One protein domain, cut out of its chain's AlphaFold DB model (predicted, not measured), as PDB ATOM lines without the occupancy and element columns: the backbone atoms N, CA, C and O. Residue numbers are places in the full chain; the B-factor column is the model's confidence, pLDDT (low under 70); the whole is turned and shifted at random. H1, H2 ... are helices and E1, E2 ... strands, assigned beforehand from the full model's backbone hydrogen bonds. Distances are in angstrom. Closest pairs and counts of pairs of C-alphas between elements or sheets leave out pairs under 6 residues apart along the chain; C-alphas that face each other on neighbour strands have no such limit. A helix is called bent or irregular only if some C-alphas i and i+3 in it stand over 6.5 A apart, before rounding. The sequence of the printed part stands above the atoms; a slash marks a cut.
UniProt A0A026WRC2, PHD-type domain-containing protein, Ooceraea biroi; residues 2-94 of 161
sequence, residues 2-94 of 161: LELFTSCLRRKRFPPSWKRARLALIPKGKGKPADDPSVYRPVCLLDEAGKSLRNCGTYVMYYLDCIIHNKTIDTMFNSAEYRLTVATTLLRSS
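This is residues 2 to 94 of the 161 residues of the protein "PHD-type domain-containing protein" of Ooceraea biroi (UniProt A0A026WRC2). A long two-strand hairpin, E1 and E2, forms an arm at one end of a loose, flat model, and the long kinked helix H3 runs on from its base toward the other end. H4 starts at the middle of H3 and slants away from it, its last residues sticking out, while the short H2 packs on the start of H3 and H1 lies near H3 without touching it. The printed part has 93 residues, with four named helices and two named strands in the order H1, H2, E1, E2, H3, H4; the class is mostly helix, and the sheet E1 - E2 is antiparallel. The radius of gyration of the C-alphas is 17.8 A, and the spans are 54 by 37 by 19 A.

H1, residues 2 to 10, begins with C-alpha 2 at (-47.999, 55.646, 39.580) and is 12.2 A long. H2 is residues 16 to 19, 5.2 A. E1 is residues 22 to 27, 16.1 A, and E2 residues 40 to 45, 14.6 A; C-alpha 27 stands at (-37.432, 34.976, 11.606). H3, residues 48 to 68, measures 30.9 A. H4, residues 79 to 93, measures 20.6 A and ends with C-alpha 93 at (-23.493, 63.187, 23.215).

H3 has a kink of 46 degrees near residue 55 and is only just irregular, with C-alphas 52 and 55 6.8 A apart. H1 and H3 are near each other, with 9 pairs of C-alphas within 10 A. H2 and H3 only just touch, with 3 pairs of C-alphas within 8 A, the closest being Trp 18 and Gly 50 at 5.7 A; H3 takes part with residues 49 to 50 alone. H3, with residues 55 to 62 alone, touches residues 79 to 83 of H4; the closest C-alphas are those of Thr 58 and Ser 79, 6.0 A. Their lines stand at a steep tilt of 56 degrees, the same way. E1 and E2 form a hairpin, antiparallel with 150 degrees between their directions; N 24 and O 43 are within hydrogen-bond range at 2.8 A, and N 41 and O 26 at 2.7 A. H4 is apart from H1, H2, E1 and E2. In H1 and H4 every O i to N i+4 pair is within hydrogen-bond range, in H3 13 of 17 are, and H2 is too short for such a pair.

The C-alphas of Pro 33 and Thr 72, the two farthest apart, are 53.7 A apart. The printed part has no cut. The link from E1 to E2, residues 28 to 39, is long; that from H3 to H4 is short but not tight. Residues 87 to 94, of which 87 to 93 belong to H4, stand free. The mean pLDDT of the printed part is 73.8; 31 residues are under 70, among them residues 2 to 10, 46 to 56 and 91 to 94.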
ATOM      1  N   LEU A   2     -49.231  54.996  39.098       50.34
ATOM      2  CA  LEU A   2     -47.999  55.646  39.580       50.34
ATOM      3  C   LEU A   2     -47.657  55.286  41.040       50.34
ATOM      4  O   LEU A   2     -46.532  54.903  41.326       50.34
ATOM      5  N   GLU A   3     -48.639  55.301  41.945       56.19
ATOM      6  CA  GLU A   3     -48.436  54.967  43.367       56.19
ATOM      7  C   GLU A   3     -47.971  53.524  43.596       56.19
ATOM      8  O   GLU A   3     -47.080  53.265  44.405       56.19
ATOM      9  N   LEU A   4     -48.532  52.583  42.831       61.97
ATOM     10  CA  LEU A   4     -48.129  51.177  42.830       61.97
ATOM     11  C   LEU A   4     -46.660  51.039  42.415       61.97
ATOM     12  O   LEU A   4     -45.907  50.297  43.042       61.97
ATOM     13  N   PHE A   5     -46.238  51.803  41.407       61.25
ATOM     14  CA  PHE A   5     -44.861  51.812  40.925       61.25
ATOM     15  C   PHE A   5     -43.895  52.452  41.927       61.25
ATOM     16  O   PHE A   5     -42.871  51.857  42.260       61.25
ATOM     17  N   THR A   6     -44.250  53.613  42.478       61.84
ATOM     18  CA  THR A   6     -43.478  54.297  43.523       61.84
ATOM     19  C   THR A   6     -43.314  53.407  44.757       61.84
ATOM     20  O   THR A   6     -42.223  53.320  45.320       61.84
ATOM     21  N   SER A   7     -44.363  52.679  45.146       69.31
ATOM     22  CA  SER A   7     -44.311  51.687  46.224       69.31
ATOM     23  C   SER A   7     -43.380  50.516  45.886       69.31
ATOM     24  O   SER A   7     -42.539  50.149  46.709       69.31
ATOM     25  N   CYS A   8     -43.450  49.976  44.663       67.06
ATOM     26  CA  CYS A   8     -42.552  48.915  44.193       67.06
ATOM     27  C   CYS A   8     -41.079  49.354  44.200       67.06
ATOM     28  O   CYS A   8     -40.226  48.595  44.659       67.06
ATOM     29  N   LEU A   9     -40.783  50.581  43.751       67.12
ATOM     30  CA  LEU A   9     -39.436  51.159  43.759       67.12
ATOM     31  C   LEU A   9     -38.906  51.341  45.184       67.12
ATOM     32  O   LEU A   9     -37.825  50.847  45.500       67.12
ATOM     33  N   ARG A  10     -39.686  51.982  46.066       67.31
ATOM     34  CA  ARG A  10     -39.308  52.187  47.476       67.31
ATOM     35  C   ARG A  10     -39.047  50.865  48.193       67.31
ATOM     36  O   ARG A  10     -38.097  50.753  48.959       67.31
ATOM     37  N   ARG A  11     -39.872  49.850  47.922       79.25
ATOM     38  CA  ARG A  11     -39.781  48.518  48.542       79.25
ATOM     39  C   ARG A  11     -38.850  47.557  47.800       79.25
ATOM     40  O   ARG A  11     -38.690  46.424  48.250       79.25
ATOM     41  N   LYS A  12     -38.280  47.967  46.658       71.25
ATOM     42  CA  LYS A  12     -37.471  47.134  45.746       71.25
ATOM     43  C   LYS A  12     -38.143  45.797  45.387       71.25
ATOM     44  O   LYS A  12     -37.482  44.787  45.153       71.25
ATOM     45  N   ARG A  13     -39.478  45.768  45.364       76.12
ATOM     46  CA  ARG A  13     -40.294  44.565  45.155       76.12
ATOM     47  C   ARG A  13     -41.199  44.783  43.959       76.12
ATOM     48  O   ARG A  13     -42.030  45.680  43.976       76.12
ATOM     49  N   PHE A  14     -41.050  43.929  42.953       74.50
ATOM     50  CA  PHE A  14     -41.846  43.962  41.731       74.50
ATOM     51  C   PHE A  14     -42.687  42.691  41.612       74.50
ATOM     52  O   PHE A  14     -42.169  41.613  41.938       74.50
ATOM     53  N   PRO A  15     -43.939  42.789  41.125       74.75
ATOM     54  CA  PRO A  15     -44.784  41.632  40.866       74.75
ATOM     55  C   PRO A  15     -44.064  40.576  40.012       74.75
ATOM     56  O   PRO A  15     -43.411  40.932  39.028       74.75
ATOM     57  N   PRO A  16     -44.185  39.274  40.332       74.00
ATOM     58  CA  PRO A  16     -43.571  38.211  39.537       74.00
ATOM     59  C   PRO A  16     -44.002  38.212  38.066       74.00
ATOM     60  O   PRO A  16     -43.202  37.880  37.198       74.00
ATOM     61  N   SER A  17     -45.237  38.624  37.759       68.19
ATOM     62  CA  SER A  17     -45.714  38.806  36.379       68.19
ATOM     63  C   SER A  17     -44.840  39.767  35.574       68.19
ATOM     64  O   SER A  17     -44.516  39.457  34.438       68.19
ATOM     65  N   TRP A  18     -44.345  40.852  36.177       67.31
ATOM     66  CA  TRP A  18     -43.491  41.837  35.496       67.31
ATOM     67  C   TRP A  18     -42.086  41.318  35.187       67.31
ATOM     68  O   TRP A  18     -41.367  41.901  34.381       67.31
ATOM     69  N   LYS A  19     -41.683  40.229  35.842       67.56
ATOM     70  CA  LYS A  19     -40.404  39.551  35.611       67.56
ATOM     71  C   LYS A  19     -40.535  38.402  34.611       67.56
ATOM     72  O   LYS A  19     -39.533  37.784  34.267       67.56
ATOM     73  N   ARG A  20     -41.758  38.090  34.165       73.88
ATOM     74  CA  ARG A  20     -42.039  37.036  33.192       73.88
ATOM     75  C   ARG A  20     -42.290  37.665  31.828       73.88
ATOM     76  O   ARG A  20     -43.121  38.554  31.686       73.88
ATOM     77  N   ALA A  21     -41.596  37.163  30.818       77.38
ATOM     78  CA  ALA A  21     -41.846  37.506  29.427       77.38
ATOM     79  C   ALA A  21     -42.076  36.225  28.629       77.38
ATOM     80  O   ALA A  21     -41.457  35.194  28.897       77.38
ATOM     81  N   ARG A  22     -42.956  36.293  27.631       79.38
ATOM     82  CA  ARG A  22     -43.110  35.230  26.639       79.38
ATOM     83  C   ARG A  22     -42.091  35.462  25.536       79.38
ATOM     84  O   ARG A  22     -42.132  36.490  24.864       79.38
ATOM     85  N   LEU A  23     -41.178  34.520  25.347       79.50
ATOM     86  CA  LEU A  23     -40.224  34.582  24.250       79.50
ATOM     87  C   LEU A  23     -40.940  34.268  22.930       79.50
ATOM     88  O   LEU A  23     -41.515  33.194  22.774       79.50
ATOM     89  N   ALA A  24     -40.894  35.203  21.988       85.00
ATOM     90  CA  ALA A  24     -41.293  34.995  20.604       85.00
ATOM     91  C   ALA A  24     -40.051  35.046  19.712       85.00
ATOM     92  O   ALA A  24     -39.225  35.952  19.829       85.00
ATOM     93  N   LEU A  25     -39.914  34.076  18.812       84.94
ATOM     94  CA  LEU A  25     -38.812  34.013  17.858       84.94
ATOM     95  C   LEU A  25     -39.295  34.540  16.505       84.94
ATOM     96  O   LEU A  25     -40.121  33.912  15.850       84.94
ATOM     97  N   ILE A  26     -38.792  35.704  16.086       85.00
ATOM     98  CA  ILE A  26     -39.160  36.318  14.802       85.00
ATOM     99  C   ILE A  26     -38.087  35.984  13.756       85.00
ATOM    100  O   ILE A  26     -36.940  36.393  13.934       85.00
ATOM    101  N   PRO A  27     -38.407  35.288  12.653       84.50
ATOM    102  CA  PRO A  27     -37.432  34.976  11.606       84.50
ATOM    103  C   PRO A  27     -36.788  36.234  10.995       84.50
ATOM    104  O   PRO A  27     -37.457  37.240  10.752       84.50
ATOM    105  N   LYS A  28     -35.480  36.187  10.705       78.38
ATOM    106  CA  LYS A  28     -34.716  37.293  10.090       78.38
ATOM    107  C   LYS A  28     -35.002  37.483   8.590       78.38
ATOM    108  O   LYS A  28     -34.651  38.536   8.063       78.38
ATOM    109  N   GLY A  29     -35.615  36.508   7.914       70.44
ATOM    110  CA  GLY A  29     -35.934  36.538   6.478       70.44
ATOM    111  C   GLY A  29     -36.070  35.132   5.875       70.44
ATOM    112  O   GLY A  29     -35.883  34.146   6.584       70.44
ATOM    113  N   LYS A  30     -36.397  35.031   4.578       69.31
ATOM    114  CA  LYS A  30     -36.540  33.748   3.856       69.31
ATOM    115  C   LYS A  30     -35.170  33.191   3.426       69.31
ATOM    116  O   LYS A  30     -34.306  33.967   3.028       69.31
ATOM    117  N   GLY A  31     -35.003  31.865   3.463       66.06
ATOM    118  CA  GLY A  31     -33.856  31.163   2.860       66.06
ATOM    119  C   GLY A  31     -32.743  30.711   3.812       66.06
ATOM    120  O   GLY A  31     -31.629  30.483   3.352       66.06
ATOM    121  N   LYS A  32     -33.007  30.593   5.121       66.19
ATOM    122  CA  LYS A  32     -32.052  30.009   6.076       66.19
ATOM    123  C   LYS A  32     -32.603  28.730   6.723       66.19
ATOM    124  O   LYS A  32     -33.825  28.642   6.855       66.19
ATOM    125  N   PRO A  33     -31.733  27.784   7.126       73.12
ATOM    126  CA  PRO A  33     -32.149  26.556   7.803       73.12
ATOM    127  C   PRO A  33     -32.890  26.896   9.106       73.12
ATOM    128  O   PRO A  33     -32.430  27.744   9.872       73.12
ATOM    129  N   ALA A  34     -34.067  26.305   9.327       69.19
ATOM    130  CA  ALA A  34     -34.917  26.593  10.496       69.19
ATOM    131  C   ALA A  34     -34.327  26.058  11.817       69.19
ATOM    132  O   ALA A  34     -34.729  26.458  12.906       69.19
ATOM    133  N   ASP A  35     -33.364  25.161  11.692       77.81
ATOM    134  CA  ASP A  35     -32.582  24.481  12.715       77.81
ATOM    135  C   ASP A  35     -31.419  25.326  13.264       77.81
ATOM    136  O   ASP A  35     -30.874  24.992  14.313       77.81
ATOM    137  N   ASP A  36     -31.077  26.458  12.636       77.25
ATOM    138  CA  ASP A  36     -30.056  27.384  13.141       77.25
ATOM    139  C   ASP A  36     -30.680  28.495  14.025       77.25
ATOM    140  O   ASP A  36     -31.368  29.387  13.517       77.25
ATOM    141  N   PRO A  37     -30.400  28.554  15.345       74.50
ATOM    142  CA  PRO A  37     -30.911  29.603  16.235       74.50
ATOM    143  C   PRO A  37     -30.536  31.029  15.798       74.50
ATOM    144  O   PRO A  37     -31.221  31.998  16.142       74.50
ATOM    145  N   SER A  38     -29.464  31.186  15.013       74.00
ATOM    146  CA  SER A  38     -28.979  32.474  14.515       74.00
ATOM    147  C   SER A  38     -29.948  33.153  13.539       74.00
ATOM    148  O   SER A  38     -29.824  34.361  13.288       74.00
ATOM    149  N   VAL A  39     -30.933  32.424  13.000       84.88
ATOM    150  CA  VAL A  39     -31.896  32.933  12.009       84.88
ATOM    151  C   VAL A  39     -33.083  33.650  12.642       84.88
ATOM    152  O   VAL A  39     -33.831  34.318  11.930       84.88
ATOM    153  N   TYR A  40     -33.224  33.592  13.967       82.31
ATOM    154  CA  TYR A  40     -34.309  34.237  14.700       82.31
ATOM    155  C   TYR A  40     -33.844  35.517  15.408       82.31
ATOM    156  O   TYR A  40     -32.682  35.696  15.779       82.31
ATOM    157  N   ARG A  41     -34.774  36.456  15.575       78.31
ATOM    158  CA  ARG A  41     -34.685  37.588  16.496       78.31
ATOM    159  C   ARG A  41     -35.508  37.216  17.729       78.31
ATOM    160  O   ARG A  41     -36.733  37.140  17.608       78.31
ATOM    161  N   PRO A  42     -34.879  36.958  18.884       81.50
ATOM    162  CA  PRO A  42     -35.624  36.759  20.113       81.50
ATOM    163  C   PRO A  42     -36.274  38.082  20.524       81.50
ATOM    164  O   PRO A  42     -35.601  39.105  20.645       81.50
ATOM    165  N   VAL A  43     -37.588  38.065  20.722       80.94
ATOM    166  CA  VAL A  43     -38.362  39.188  21.248       80.94
ATOM    167  C   VAL A  43     -39.063  38.733  22.517       80.94
ATOM    168  O   VAL A  43     -39.832  37.776  22.512       80.94
ATOM    169  N   CYS A  44     -38.811  39.437  23.613       75.19
ATOM    170  CA  CYS A  44     -39.521  39.231  24.867       75.19
ATOM    171  C   CYS A  44     -40.852  39.989  24.815       75.19
ATOM    172  O   CYS A  44     -40.882  41.215  24.930       75.19
ATOM    173  N   LEU A  45     -41.956  39.268  24.627       73.12
ATOM    174  CA  LEU A  45     -43.302  39.819  24.710       73.12
ATOM    175  C   LEU A  45     -43.718  39.892  26.175       73.12
ATOM    176  O   LEU A  45     -43.854  38.877  26.861       73.12
ATOM    177  N   LEU A  46     -43.922  41.112  26.644       68.00
ATOM    178  CA  LEU A  46     -44.510  41.369  27.946       68.00
ATOM    179  C   LEU A  46     -46.039  41.176  27.874       68.00
ATOM    180  O   LEU A  46     -46.636  41.337  26.804       68.00
ATOM    181  N   ASP A  47     -46.666  40.799  28.988       63.94
ATOM    182  CA  ASP A  47     -48.132  40.737  29.112       63.94
ATOM    183  C   ASP A  47     -48.752  42.150  29.078       63.94
ATOM    184  O   ASP A  47     -48.028  43.137  29.027       63.94
ATOM    185  N   GLU A  48     -50.081  42.300  29.059       58.09
ATOM    186  CA  GLU A  48     -50.721  43.633  28.984       58.09
ATOM    187  C   GLU A  48     -50.307  44.562  30.144       58.09
ATOM    188  O   GLU A  48     -50.133  45.771  29.958       58.09
ATOM    189  N   ALA A  49     -50.030  43.994  31.322       58.47
ATOM    190  CA  ALA A  49     -49.450  44.719  32.452       58.47
ATOM    191  C   ALA A  49     -48.007  45.178  32.159       58.47
ATOM    192  O   ALA A  49     -47.643  46.314  32.437       58.47
ATOM    193  N   GLY A  50     -47.184  44.340  31.534       53.12
ATOM    194  CA  GLY A  50     -45.827  44.674  31.117       53.12
ATOM    195  C   GLY A  50     -45.740  45.548  29.845       53.12
ATOM    196  O   GLY A  50     -44.794  46.319  29.682       53.12
ATOM    197  N   LYS A  51     -46.741  45.508  28.954       55.38
ATOM    198  CA  LYS A  51     -46.864  46.379  27.767       55.38
ATOM    199  C   LYS A  51     -47.321  47.780  28.138       55.38
ATOM    200  O   LYS A  51     -46.773  48.740  27.597       55.38
ATOM    201  N   SER A  52     -48.269  47.912  29.069       52.19
ATOM    202  CA  SER A  52     -48.594  49.205  29.689       52.19
ATOM    203  C   SER A  52     -47.384  49.779  30.448       52.19
ATOM    204  O   SER A  52     -47.197  50.997  30.493       52.19
ATOM    205  N   LEU A  53     -46.467  48.913  30.898       50.31
ATOM    206  CA  LEU A  53     -45.146  49.247  31.444       50.31
ATOM    207  C   LEU A  53     -44.078  49.676  30.415       50.31
ATOM    208  O   LEU A  53     -43.010  50.104  30.839       50.31
ATOM    209  N   ARG A  54     -44.295  49.666  29.089       53.28
ATOM    210  CA  ARG A  54     -43.289  50.208  28.136       53.28
ATOM    211  C   ARG A  54     -42.902  51.659  28.434       53.28
ATOM    212  O   ARG A  54     -41.796  52.078  28.105       53.28
ATOM    213  N   ASN A  55     -43.796  52.413  29.068       56.94
ATOM    214  CA  ASN A  55     -43.506  53.770  29.508       56.94
ATOM    215  C   ASN A  55     -42.715  53.806  30.829       56.94
ATOM    216  O   ASN A  55     -42.038  54.797  31.079       56.94
ATOM    217  N   CYS A  56     -42.738  52.754  31.664       63.94
ATOM    218  CA  CYS A  56     -42.056  52.751  32.963       63.94
ATOM    219  C   CYS A  56     -40.538  52.849  32.830       63.94
ATOM    220  O   CYS A  56     -39.923  53.458  33.689       63.94
ATOM    221  N   GLY A  57     -39.934  52.311  31.763       70.75
ATOM    222  CA  GLY A  57     -38.502  52.489  31.508       70.75
ATOM    223  C   GLY A  57     -38.145  53.972  31.410       70.75
ATOM    224  O   GLY A  57     -37.210  54.433  32.055       70.75
ATOM    225  N   THR A  58     -38.967  54.741  30.697       75.81
ATOM    226  CA  THR A  58     -38.842  56.194  30.603       75.81
ATOM    227  C   THR A  58     -39.045  56.879  31.957       75.81
ATOM    228  O   THR A  58     -38.246  57.737  32.315       75.81
ATOM    229  N   TYR A  59     -40.065  56.480  32.731       78.31
ATOM    230  CA  TYR A  59     -40.279  57.014  34.082       78.31
ATOM    231  C   TYR A  59     -39.097  56.695  35.005       78.31
ATOM    232  O   TYR A  59     -38.641  57.578  35.709       78.31
ATOM    233  N   VAL A  60     -38.563  55.470  34.996       80.94
ATOM    234  CA  VAL A  60     -37.400  55.071  35.808       80.94
ATOM    235  C   VAL A  60     -36.177  55.899  35.443       80.94
ATOM    236  O   VAL A  60     -35.523  56.411  36.342       80.94
ATOM    237  N   MET A  61     -35.891  56.064  34.149       81.06
ATOM    238  CA  MET A  61     -34.789  56.913  33.691       81.06
ATOM    239  C   MET A  61     -34.977  58.362  34.151       81.06
ATOM    240  O   MET A  61     -34.032  58.954  34.655       81.06
ATOM    241  N   TYR A  62     -36.199  58.893  34.065       84.38
ATOM    242  CA  TYR A  62     -36.531  60.222  34.575       84.38
ATOM    243  C   TYR A  62     -36.374  60.336  36.097       84.38
ATOM    244  O   TYR A  62     -35.743  61.269  36.575       84.38
ATOM    245  N   TYR A  63     -36.879  59.371  36.867       83.56
ATOM    246  CA  TYR A  63     -36.715  59.336  38.321       83.56
ATOM    247  C   TYR A  63     -35.236  59.280  38.717       83.56
ATOM    248  O   TYR A  63     -34.826  59.986  39.634       83.56
ATOM    249  N   LEU A  64     -34.435  58.461  38.029       82.38
ATOM    250  CA  LEU A  64     -32.991  58.394  38.243       82.38
ATOM    251  C   LEU A  64     -32.316  59.725  37.892       82.38
ATOM    252  O   LEU A  64     -31.513  60.195  38.689       82.38
ATOM    253  N   ASP A  65     -32.674  60.354  36.768       84.44
ATOM    254  CA  ASP A  65     -32.191  61.690  36.389       84.44
ATOM    255  C   ASP A  65     -32.519  62.729  37.469       84.44
ATOM    256  O   ASP A  65     -31.644  63.480  37.898       84.44
ATOM    257  N   CYS A  66     -33.751  62.728  37.985       86.06
ATOM    258  CA  CYS A  66     -34.158  63.613  39.071       86.06
ATOM    259  C   CYS A  66     -33.356  63.372  40.350       86.06
ATOM    260  O   CYS A  66     -32.912  64.333  40.965       86.06
ATOM    261  N   ILE A  67     -33.120  62.117  40.741       86.69
ATOM    262  CA  ILE A  67     -32.326  61.795  41.936       86.69
ATOM    263  C   ILE A  67     -30.865  62.224  41.753       86.69
ATOM    264  O   ILE A  67     -30.304  62.861  42.639       86.69
ATOM    265  N   ILE A  68     -30.256  61.906  40.605       81.38
ATOM    266  CA  ILE A  68     -28.854  62.229  40.296       81.38
ATOM    267  C   ILE A  68     -28.630  63.743  40.283       81.38
ATOM    268  O   ILE A  68     -27.615  64.222  40.780       81.38
ATOM    269  N   HIS A  69     -29.580  64.497  39.730       86.62
ATOM    270  CA  HIS A  69     -29.487  65.949  39.601       86.62
ATOM    271  C   HIS A  69     -30.227  66.719  40.701       86.62
ATOM    272  O   HIS A  69     -30.355  67.937  40.598       86.62
ATOM    273  N   ASN A  70     -30.716  66.028  41.734       87.94
ATOM    274  CA  ASN A  70     -31.486  66.598  42.840       87.94
ATOM    275  C   ASN A  70     -32.674  67.480  42.385       87.94
ATOM    276  O   ASN A  70     -32.956  68.526  42.970       87.94
ATOM    277  N   LYS A  71     -33.360  67.073  41.309       85.44
ATOM    278  CA  LYS A  71     -34.579  67.717  40.800       85.44
ATOM    279  C   LYS A  71     -35.804  67.131  41.496       85.44
ATOM    280  O   LYS A  71     -35.853  65.941  41.816       85.44
ATOM    281  N   THR A  72     -36.836  67.948  41.666       85.00
ATOM    282  CA  THR A  72     -38.149  67.462  42.091       85.00
ATOM    283  C   THR A  72     -38.771  66.582  41.005       85.00
ATOM    284  O   THR A  72     -38.474  66.701  39.814       85.00
ATOM    285  N   ILE A  73     -39.613  65.643  41.428       82.62
ATOM    286  CA  ILE A  73     -40.352  64.770  40.517       82.62
ATOM    287  C   ILE A  73     -41.598  65.526  40.063       82.62
ATOM    288  O   ILE A  73     -42.463  65.832  40.884       82.62
ATOM    289  N   ASP A  74     -41.695  65.787  38.763       80.69
ATOM    290  CA  ASP A  74     -42.869  66.394  38.148       80.69
ATOM    291  C   ASP A  74     -43.989  65.358  37.983       80.69
ATOM    292  O   ASP A  74     -43.810  64.283  37.399       80.69
ATOM    293  N   THR A  75     -45.169  65.687  38.501       74.06
ATOM    294  CA  THR A  75     -46.377  64.867  38.383       74.06
ATOM    295  C   THR A  75     -47.021  64.963  36.997       74.06
ATOM    296  O   THR A  75     -47.772  64.060  36.630       74.06
ATOM    297  N   MET A  76     -46.678  65.984  36.201       78.69
ATOM    298  CA  MET A  76     -47.132  66.200  34.818       78.69
ATOM    299  C   MET A  76     -46.182  65.604  33.768       78.69
ATOM    300  O   MET A  76     -46.297  65.887  32.575       78.69
ATOM    301  N   PHE A  77     -45.257  64.739  34.190       80.00
ATOM    302  CA  PHE A  77     -44.245  64.145  33.325       80.00
ATOM    303  C   PHE A  77     -44.817  63.486  32.057       80.00
ATOM    304  O   PHE A  77     -45.568  62.500  32.103       80.00
ATOM    305  N   ASN A  78     -44.346  63.961  30.902       82.38
ATOM    306  CA  ASN A  78     -44.676  63.408  29.596       82.38
ATOM    307  C   ASN A  78     -43.609  62.409  29.116       82.38
ATOM    308  O   ASN A  78     -42.523  62.759  28.651       82.38
ATOM    309  N   SER A  79     -43.960  61.122  29.149       80.31
ATOM    310  CA  SER A  79     -43.055  60.047  28.723       80.31
ATOM    311  C   SER A  79     -42.708  60.052  27.223       80.31
ATOM    312  O   SER A  79     -41.715  59.445  26.822       80.31
ATOM    313  N   ALA A  80     -43.513  60.665  26.351       80.12
ATOM    314  CA  ALA A  80     -43.187  60.775  24.927       80.12
ATOM    315  C   ALA A  80     -42.128  61.857  24.689       80.12
ATOM    316  O   ALA A  80     -41.137  61.603  24.003       80.12
ATOM    317  N   GLU A  81     -42.294  63.009  25.332       85.12
ATOM    318  CA  GLU A  81     -41.352  64.124  25.265       85.12
ATOM    319  C   GLU A  81     -39.992  63.746  25.862       85.12
ATOM    320  O   GLU A  81     -38.965  63.880  25.201       85.12
ATOM    321  N   TYR A  82     -39.972  63.135  27.053       85.88
ATOM    322  CA  TYR A  82     -38.713  62.716  27.673       85.88
ATOM    323  C   TYR A  82     -37.969  61.651  26.854       85.88
ATOM    324  O   TYR A  82     -36.742  61.658  26.795       85.88
ATOM    325  N   ARG A  83     -38.686  60.754  26.156       81.25
ATOM    326  CA  ARG A  83     -38.051  59.813  25.213       81.25
ATOM    327  C   ARG A  83     -37.335  60.540  24.083       81.25
ATOM    328  O   ARG A  83     -36.232  60.132  23.723       81.25
ATOM    329  N   LEU A  84     -37.942  61.592  23.534       80.44
ATOM    330  CA  LEU A  84     -37.317  62.404  22.495       80.44
ATOM    331  C   LEU A  84     -36.081  63.130  23.036       80.44
ATOM    332  O   LEU A  84     -35.049  63.140  22.366       80.44
ATOM    333  N   THR A  85     -36.150  63.653  24.262       84.19
ATOM    334  CA  THR A  85     -35.006  64.268  24.948       84.19
ATOM    335  C   THR A  85     -33.866  63.274  25.130       84.19
ATOM    336  O   THR A  85     -32.755  63.546  24.690       84.19
ATOM    337  N   VAL A  86     -34.125  62.086  25.690       83.12
ATOM    338  CA  VAL A  86     -33.101  61.039  25.864       83.12
ATOM    339  C   VAL A  86     -32.500  60.632  24.521       83.12
ATOM    340  O   VAL A  86     -31.280  60.570  24.397       83.12
ATOM    341  N   ALA A  87     -33.325  60.394  23.499       74.94
ATOM    342  CA  ALA A  87     -32.841  60.025  22.171       74.94
ATOM    343  C   ALA A  87     -31.973  61.128  21.546       74.94
ATOM    344  O   ALA A  87     -30.900  60.842  21.022       74.94
ATOM    345  N   THR A  88     -32.403  62.388  21.636       70.62
ATOM    346  CA  THR A  88     -31.667  63.542  21.101       70.62
ATOM    347  C   THR A  88     -30.353  63.746  21.841       70.62
ATOM    348  O   THR A  88     -29.318  63.927  21.204       70.62
ATOM    349  N   THR A  89     -30.367  63.662  23.173       76.56
ATOM    350  CA  THR A  89     -29.159  63.726  23.997       76.56
ATOM    351  C   THR A  89     -28.205  62.615  23.601       76.56
ATOM    352  O   THR A  89     -27.078  62.922  23.243       76.56
ATOM    353  N   LEU A  90     -28.660  61.358  23.535       71.31
ATOM    354  CA  LEU A  90     -27.830  60.235  23.101       71.31
ATOM    355  C   LEU A  90     -27.256  60.453  21.700       71.31
ATOM    356  O   LEU A  90     -26.085  60.172  21.494       71.31
ATOM    357  N   LEU A  91     -28.025  60.975  20.745       67.62
ATOM    358  CA  LEU A  91     -27.520  61.264  19.399       67.62
ATOM    359  C   LEU A  91     -26.473  62.389  19.376       67.62
ATOM    360  O   LEU A  91     -25.572  62.346  18.544       67.62
ATOM    361  N   ARG A  92     -26.588  63.385  20.263       64.62
ATOM    362  CA  ARG A  92     -25.663  64.529  20.349       64.62
ATOM    363  C   ARG A  92     -24.413  64.228  21.170       64.62
ATOM    364  O   ARG A  92     -23.345  64.731  20.843       64.62
ATOM    365  N   SER A  93     -24.557  63.465  22.249       62.12
ATOM    366  CA  SER A  93     -23.493  63.187  23.215       62.12
ATOM    367  C   SER A  93     -22.769  61.875  22.935       62.12
ATOM    368  O   SER A  93     -21.605  61.732  23.311       62.12
ATOM    369  N   SER A  94     -23.420  60.907  22.280       63.75
ATOM    370  CA  SER A  94     -22.723  59.697  21.846       63.75
ATOM    371  C   SER A  94     -21.785  60.060  20.711       63.75
ATOM    372  O   SER A  94     -22.177  60.722  19.749       63.75
TER     373      SER A  94